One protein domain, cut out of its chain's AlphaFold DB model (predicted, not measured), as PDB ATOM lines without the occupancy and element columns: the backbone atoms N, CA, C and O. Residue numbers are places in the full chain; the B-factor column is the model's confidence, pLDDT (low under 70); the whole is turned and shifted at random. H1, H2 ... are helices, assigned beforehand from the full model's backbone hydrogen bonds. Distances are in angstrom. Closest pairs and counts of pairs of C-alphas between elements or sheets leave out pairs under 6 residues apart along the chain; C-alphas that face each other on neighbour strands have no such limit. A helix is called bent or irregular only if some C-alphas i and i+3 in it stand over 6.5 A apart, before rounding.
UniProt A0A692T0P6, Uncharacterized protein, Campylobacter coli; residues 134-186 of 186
ATOM      1  N   SER A 134       1.710  51.495 -10.486       91.06
ATOM      2  CA  SER A 134       2.814  51.474 -11.444       91.06
ATOM      3  C   SER A 134       2.648  50.334 -12.447       91.06
ATOM      4  O   SER A 134       1.951  49.346 -12.194       91.06
ATOM      5  N   LYS A 135       3.343  50.446 -13.581       88.69
ATOM      6  CA  LYS A 135       3.355  49.405 -14.607       88.69
ATOM      7  C   LYS A 135       3.847  48.067 -14.050       88.69
ATOM      8  O   LYS A 135       3.230  47.045 -14.322       88.69
ATOM      9  N   GLU A 136       4.896  48.078 -13.230       90.06
ATOM     10  CA  GLU A 136       5.447  46.870 -12.608       90.06
ATOM     11  C   GLU A 136       4.410  46.164 -11.723       90.06
ATOM     12  O   GLU A 136       4.302  44.939 -11.757       90.06
ATOM     13  N   SER A 137       3.607  46.929 -10.976       88.62
ATOM     14  CA  SER A 137       2.533  46.381 -10.142       88.62
ATOM     15  C   SER A 137       1.398  45.788 -10.979       88.62
ATOM     16  O   SER A 137       0.880  44.726 -10.636       88.62
ATOM     17  N   LEU A 138       1.020  46.431 -12.090       90.19
ATOM     18  CA  LEU A 138      -0.009  45.912 -13.001       90.19
ATOM     19  C   LEU A 138       0.461  44.659 -13.757       90.19
ATOM     20  O   LEU A 138      -0.316  43.716 -13.925       90.19
ATOM     21  N   ASP A 139       1.730  44.617 -14.166       89.06
ATOM     22  CA  ASP A 139       2.341  43.447 -14.804       89.06
ATOM     23  C   ASP A 139       2.403  42.263 -13.821       89.06
ATOM     24  O   ASP A 139       2.009  41.147 -14.171       89.06
ATOM     25  N   ALA A 140       2.808  42.505 -12.567       85.38
ATOM     26  CA  ALA A 140       2.797  41.489 -11.512       85.38
ATOM     27  C   ALA A 140       1.375  40.969 -11.232       85.38
ATOM     28  O   ALA A 140       1.156  39.756 -11.211       85.38
ATOM     29  N   LEU A 141       0.394  41.871 -11.107       88.06
ATOM     30  CA  LEU A 141      -1.018  41.517 -10.936       88.06
ATOM     31  C   LEU A 141      -1.557  40.697 -12.121       88.06
ATOM     32  O   LEU A 141      -2.321  39.754 -11.931       88.06
ATOM     33  N   THR A 142      -1.143  41.015 -13.348       90.31
ATOM     34  CA  THR A 142      -1.539  40.266 -14.552       90.31
ATOM     35  C   THR A 142      -1.036  38.825 -14.519       90.31
ATOM     36  O   THR A 142      -1.766  37.908 -14.895       90.31
ATOM     37  N   LEU A 143       0.214  38.605 -14.097       87.50
ATOM     38  CA  LEU A 143       0.780  37.256 -13.981       87.50
ATOM     39  C   LEU A 143       0.017  36.429 -12.944       87.50
ATOM     40  O   LEU A 143      -0.402  35.312 -13.235       87.50
ATOM     41  N   ILE A 144      -0.236  37.041 -11.792       85.81
ATOM     42  CA  ILE A 144      -1.040  36.499 -10.699       85.81
ATOM     43  C   ILE A 144      -2.425  36.051 -11.179       85.81
ATOM     44  O   ILE A 144      -2.808  34.896 -10.995       85.81
ATOM     45  N   LEU A 145      -3.172  36.945 -11.831       88.25
ATOM     46  CA  LEU A 145      -4.562  36.679 -12.197       88.25
ATOM     47  C   LEU A 145      -4.665  35.660 -13.331       88.25
ATOM     48  O   LEU A 145      -5.642  34.922 -13.402       88.25
ATOM     49  N   LYS A 146      -3.649  35.558 -14.197       90.06
ATOM     50  CA  LYS A 146      -3.567  34.476 -15.192       90.06
ATOM     51  C   LYS A 146      -3.433  33.107 -14.541       90.06
ATOM     52  O   LYS A 146      -3.981  32.134 -15.057       90.06
ATOM     53  N   ASP A 147      -2.685  33.029 -13.454       86.88
ATOM     54  CA  ASP A 147      -2.474  31.798 -12.709       86.88
ATOM     55  C   ASP A 147      -3.708  31.427 -11.878       86.88
ATOM     56  O   ASP A 147      -4.154  30.279 -11.931       86.88
ATOM     57  N   GLU A 148      -4.354  32.402 -11.237       85.69
ATOM     58  CA  GLU A 148      -5.641  32.196 -10.562       85.69
ATOM     59  C   GLU A 148      -6.761  31.815 -11.544       85.69
ATOM     60  O   GLU A 148      -7.542  30.901 -11.274       85.69
ATOM     61  N   PHE A 149      -6.805  32.430 -12.728       90.12
ATOM     62  CA  PHE A 149      -7.779  32.094 -13.767       90.12
ATOM     63  C   PHE A 149      -7.705  30.623 -14.190       90.12
ATOM     64  O   PHE A 149      -8.742  30.020 -14.449       90.12
ATOM     65  N   LYS A 150      -6.515  30.003 -14.217       90.88
ATOM     66  CA  LYS A 150      -6.386  28.567 -14.532       90.88
ATOM     67  C   LYS A 150      -7.108  27.693 -13.506       90.88
ATOM     68  O   LYS A 150      -7.757  26.727 -13.902       90.88
ATOM     69  N   LEU A 151      -7.006  28.031 -12.217       88.81
ATOM     70  CA  LEU A 151      -7.725  27.327 -11.153       88.81
ATOM     71  C   LEU A 151      -9.232  27.542 -11.292       88.81
ATOM     72  O   LEU A 151      -9.978  26.570 -11.356       88.81
ATOM     73  N   LEU A 152      -9.663  28.801 -11.435       89.88
ATOM     74  CA  LEU A 152     -11.077  29.150 -11.601       89.88
ATOM     75  C   LEU A 152     -11.701  28.454 -12.814       89.88
ATOM     76  O   LEU A 152     -12.830  27.971 -12.735       89.88
ATOM     77  N   LEU A 153     -10.965  28.374 -13.922       92.81
ATOM     78  CA  LEU A 153     -11.408  27.706 -15.138       92.81
ATOM     79  C   LEU A 153     -11.533  26.193 -14.937       92.81
ATOM     80  O   LEU A 153     -12.534  25.616 -15.351       92.81
ATOM     81  N   SER A 154     -10.551  25.557 -14.286       91.44
ATOM     82  CA  SER A 154     -10.623  24.127 -13.962       91.44
ATOM     83  C   SER A 154     -11.815  23.831 -13.059       91.44
ATOM     84  O   SER A 154     -12.621  22.965 -13.376       91.44
ATOM     85  N   ASP A 155     -12.000  24.601 -11.990       90.00
ATOM     86  CA  ASP A 155     -13.128  24.412 -11.079       90.00
ATOM     87  C   ASP A 155     -14.474  24.644 -11.786       90.00
ATOM     88  O   ASP A 155     -15.445  23.931 -11.530       90.00
ATOM     89  N   ALA A 156     -14.558  25.636 -12.680       94.38
ATOM     90  CA  ALA A 156     -15.758  25.897 -13.471       94.38
ATOM     91  C   ALA A 156     -16.062  24.750 -14.445       94.38
ATOM     92  O   ALA A 156     -17.218  24.343 -14.564       94.38
ATOM     93  N   TYR A 157     -15.041  24.198 -15.106       95.75
ATOM     94  CA  TYR A 157     -15.174  23.034 -15.981       95.75
ATOM     95  C   TYR A 157     -15.582  21.777 -15.213       95.75
ATOM     96  O   TYR A 157     -16.536  21.122 -15.626       95.75
ATOM     97  N   GLU A 158     -14.959  21.495 -14.068       93.25
ATOM     98  CA  GLU A 158     -15.336  20.379 -13.189       93.25
ATOM     99  C   GLU A 158     -16.794  20.500 -12.735       93.25
ATOM    100  O   GLU A 158     -17.566  19.548 -12.855       93.25
ATOM    101  N   LYS A 159     -17.214  21.692 -12.289       95.12
ATOM    102  CA  LYS A 159     -18.608  21.962 -11.890       95.12
ATOM    103  C   LYS A 159     -19.598  21.806 -13.041       95.12
ATOM    104  O   LYS A 159     -20.734  21.401 -12.809       95.12
ATOM    105  N   ALA A 160     -19.184  22.134 -14.262       95.50
ATOM    106  CA  ALA A 160     -19.989  21.968 -15.467       95.50
ATOM    107  C   ALA A 160     -19.940  20.536 -16.044       95.50
ATOM    108  O   ALA A 160     -20.621  20.262 -17.031       95.50
ATOM    109  N   GLY A 161     -19.177  19.623 -15.432       95.44
ATOM    110  CA  GLY A 161     -19.075  18.220 -15.842       95.44
ATOM    111  C   GLY A 161     -18.099  17.954 -16.991       95.44
ATOM    112  O   GLY A 161     -18.159  16.884 -17.594       95.44
ATOM    113  N   TYR A 162     -17.212  18.898 -17.309       95.06
ATOM    114  CA  TYR A 162     -16.154  18.707 -18.300       95.06
ATOM    115  C   TYR A 162     -14.912  18.070 -17.670       95.06
ATOM    116  O   TYR A 162     -14.549  18.373 -16.533       95.06
ATOM    117  N   GLU A 163     -14.222  17.218 -18.432       89.88
ATOM    118  CA  GLU A 163     -12.921  16.687 -18.023       89.88
ATOM    119  C   GLU A 163     -11.880  17.807 -17.953       89.88
ATOM    120  O   GLU A 163     -11.625  18.516 -18.933       89.88
ATOM    121  N   THR A 164     -11.232  17.936 -16.799       86.25
ATOM    122  CA  THR A 164     -10.134  18.874 -16.600       86.25
ATOM    123  C   THR A 164      -8.795  18.170 -16.661       86.25
ATOM    124  O   THR A 164      -8.597  17.049 -16.189       86.25
ATOM    125  N   LYS A 165      -7.826  18.850 -17.272       85.19
ATOM    126  CA  LYS A 165      -6.437  18.409 -17.206       85.19
ATOM    127  C   LYS A 165      -5.903  18.710 -15.817       85.19
ATOM    128  O   LYS A 165      -6.139  19.790 -15.282       85.19
ATOM    129  N   ALA A 166      -5.105  17.789 -15.284       82.75
ATOM    130  CA  ALA A 166      -4.376  18.035 -14.053       82.75
ATOM    131  C   ALA A 166      -3.510  19.296 -14.198       82.75
ATOM    132  O   ALA A 166      -2.666  19.392 -15.096       82.75
ATOM    133  N   ILE A 167      -3.721  20.258 -13.304       84.88
ATOM    134  CA  ILE A 167      -2.889  21.451 -13.223       84.88
ATOM    135  C   ILE A 167      -1.584  21.060 -12.537       84.88
ATOM    136  O   ILE A 167      -1.570  20.648 -11.373       84.88
ATOM    137  N   LYS A 168      -0.480  21.188 -13.277       76.94
ATOM    138  CA  LYS A 168       0.858  21.057 -12.711       76.94
ATOM    139  C   LYS A 168       1.016  22.149 -11.650       76.94
ATOM    140  O   LYS A 168       0.758  23.312 -11.940       76.94
ATOM    141  N   ASP A 169       1.367  21.739 -10.434       83.75
ATOM    142  CA  ASP A 169       1.583  22.626  -9.285       83.75
ATOM    143  C   ASP A 169       0.297  23.268  -8.709       83.75
ATOM    144  O   ASP A 169       0.340  24.343  -8.112       83.75
ATOM    145  N   LYS A 170      -0.861  22.584  -8.812       84.12
ATOM    146  CA  LYS A 170      -2.162  23.043  -8.260       84.12
ATOM    147  C   LYS A 170      -2.057  23.589  -6.825       84.12
ATOM    148  O   LYS A 170      -2.541  24.681  -6.556       84.12
ATOM    149  N   ALA A 171      -1.367  22.873  -5.936       85.69
ATOM    150  CA  ALA A 171      -1.203  23.276  -4.536       85.69
ATOM    151  C   ALA A 171      -0.379  24.567  -4.352       85.69
ATOM    152  O   ALA A 171      -0.590  25.298  -3.385       85.69
ATOM    153  N   GLU A 172       0.575  24.853  -5.242       82.19
ATOM    154  CA  GLU A 172       1.337  26.108  -5.211       82.19
ATOM    155  C   GLU A 172       0.479  27.276  -5.701       82.19
ATOM    156  O   GLU A 172       0.483  28.340  -5.085       82.19
ATOM    157  N   LEU A 173      -0.321  27.055  -6.745       82.38
ATOM    158  CA  LEU A 173      -1.255  28.054  -7.266       82.38
ATOM    159  C   LEU A 173      -2.374  28.381  -6.267       82.38
ATOM    160  O   LEU A 173      -2.739  29.545  -6.113       82.38
ATOM    161  N   GLU A 174      -2.894  27.382  -5.551       85.19
ATOM    162  CA  GLU A 174      -3.895  27.588  -4.495       85.19
ATOM    163  C   GLU A 174      -3.327  28.427  -3.344       85.19
ATOM    164  O   GLU A 174      -3.981  29.362  -2.878       85.19
ATOM    165  N   LYS A 175      -2.083  28.149  -2.925       84.50
ATOM    166  CA  LYS A 175      -1.372  28.970  -1.933       84.50
ATOM    167  C   LYS A 175      -1.177  30.400  -2.421       84.50
ATOM    168  O   LYS A 175      -1.409  31.330  -1.656       84.50
ATOM    169  N   LEU A 176      -0.780  30.575  -3.681       79.56
ATOM    170  CA  LEU A 176      -0.592  31.890  -4.283       79.56
ATOM    171  C   LEU A 176      -1.906  32.691  -4.305       79.56
ATOM    172  O   LEU A 176      -1.912  33.837  -3.864       79.56
ATOM    173  N   SER A 177      -3.020  32.081  -4.732       78.62
ATOM    174  CA  SER A 177      -4.354  32.709  -4.689       78.62
ATOM    175  C   SER A 177      -4.718  33.147  -3.266       78.62
ATOM    176  O   SER A 177      -5.175  34.273  -3.072       78.62
ATOM    177  N   LEU A 178      -4.454  32.307  -2.257       83.69
ATOM    178  CA  LEU A 178      -4.716  32.651  -0.856       83.69
ATOM    179  C   LEU A 178      -3.864  33.839  -0.382       83.69
ATOM    180  O   LEU A 178      -4.410  34.794   0.160       83.69
ATOM    181  N   SER A 179      -2.554  33.829  -0.643       80.88
ATOM    182  CA  SER A 179      -1.655  34.931  -0.258       80.88
ATOM    183  C   SER A 179      -2.033  36.265  -0.904       80.88
ATOM    184  O   SER A 179      -1.791  37.329  -0.339       80.88
ATOM    185  N   ILE A 180      -2.627  36.227  -2.093       75.31
ATOM    186  CA  ILE A 180      -3.034  37.429  -2.829       75.31
ATOM    187  C   ILE A 180      -4.342  37.975  -2.288       75.31
ATOM    188  O   ILE A 180      -4.455  39.182  -2.100       75.31
ATOM    189  N   LYS A 181      -5.290  37.095  -1.962       79.56
ATOM    190  CA  LYS A 181      -6.509  37.452  -1.230       79.56
ATOM    191  C   LYS A 181      -6.181  38.106   0.111       79.56
ATOM    192  O   LYS A 181      -6.648  39.209   0.381       79.56
ATOM    193  N   GLU A 182      -5.253  37.515   0.866       85.06
ATOM    194  CA  GLU A 182      -4.734  38.091   2.113       85.06
ATOM    195  C   GLU A 182      -4.105  39.478   1.906       85.06
ATOM    196  O   GLU A 182      -4.399  40.403   2.662       85.06
ATOM    197  N   LEU A 183      -3.274  39.653   0.872       79.69
ATOM    198  CA  LEU A 183      -2.645  40.939   0.550       79.69
ATOM    199  C   LEU A 183      -3.665  42.012   0.139       79.69
ATOM    200  O   LEU A 183      -3.486  43.187   0.461       79.69
ATOM    201  N   LEU A 184      -4.719  41.615  -0.575       76.44
ATOM    202  CA  LEU A 184      -5.793  42.496  -1.036       76.44
ATOM    203  C   LEU A 184      -6.890  42.716   0.020       76.44
ATOM    204  O   LEU A 184      -7.746  43.578  -0.172       76.44
ATOM    205  N   GLY A 185      -6.856  41.981   1.136       75.25
ATOM    206  CA  GLY A 185      -7.844  42.064   2.211       75.25
ATOM    207  C   GLY A 185      -9.230  41.533   1.828       75.25
ATOM    208  O   GLY A 185     -10.226  42.034   2.354       75.25
ATOM    209  N   ILE A 186      -9.290  40.567   0.905       58.59
ATOM    210  CA  ILE A 186     -10.523  39.935   0.397       58.59
ATOM    211  C   ILE A 186     -10.586  38.443   0.715       58.59
ATOM    212  O   ILE A 186      -9.521  37.832   0.947       58.59
TER     213      ILE A 186
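This is residues 134 to 186 of the 186 residues of an uncharacterized protein of Campylobacter coli (UniProt A0A692T0P6). A long helix, H1, is crossed near its middle by a shorter helix, H2, and the two make a skewed X. After H1 the printed part folds back through a loop, residues 160 to 169, and H2 runs over the middle of H1, while residues 134 to 140, of which 135 to 140 belong to H1, stick out free. The printed part has 53 residues with two named helices, H1 then H2, and no named strand; its class is all helix. It is loose, with a radius of gyration of the C-alphas of 12.6 A, and its C-alphas span 39 by 20 by 19 A, only just elongated.

H1, residues 135 to 159, touches H2, residues 170 to 184, with residues 144 to 151 alone. There are 9 pairs of C-alphas within 8 A, and the closest C-alphas of the two helices, those of Glu 148 and Ser 177, are 6.0 A apart. Their centres are 10.4 A apart. The helices run opposite ways at a steep tilt of 54 degrees. Every O i to N i+4 pair is within hydrogen-bond range in H2, and 20 of 21 are in H1.

H1 begins at C-alpha 135, at (3.355, 49.405, -14.607), and ends at C-alpha 159, at (-18.608, 21.962, -11.890), 35.3 A from first to last C-alpha. H2 measures 21.1 A from C-alpha 170 to C-alpha 184, which is at (-5.793, 42.496, -1.036). Neither helix is bent.

The two C-alphas farthest apart, those of Ser 134 and Gly 161, are 40.1 A apart. The printed part has no cut and ends at residue 186, the chain's last residue. The link from H1 to H2, 10 residues, is short but not tight. The mean pLDDT of the printed part is 86.2, and residue 186 alone is under 70.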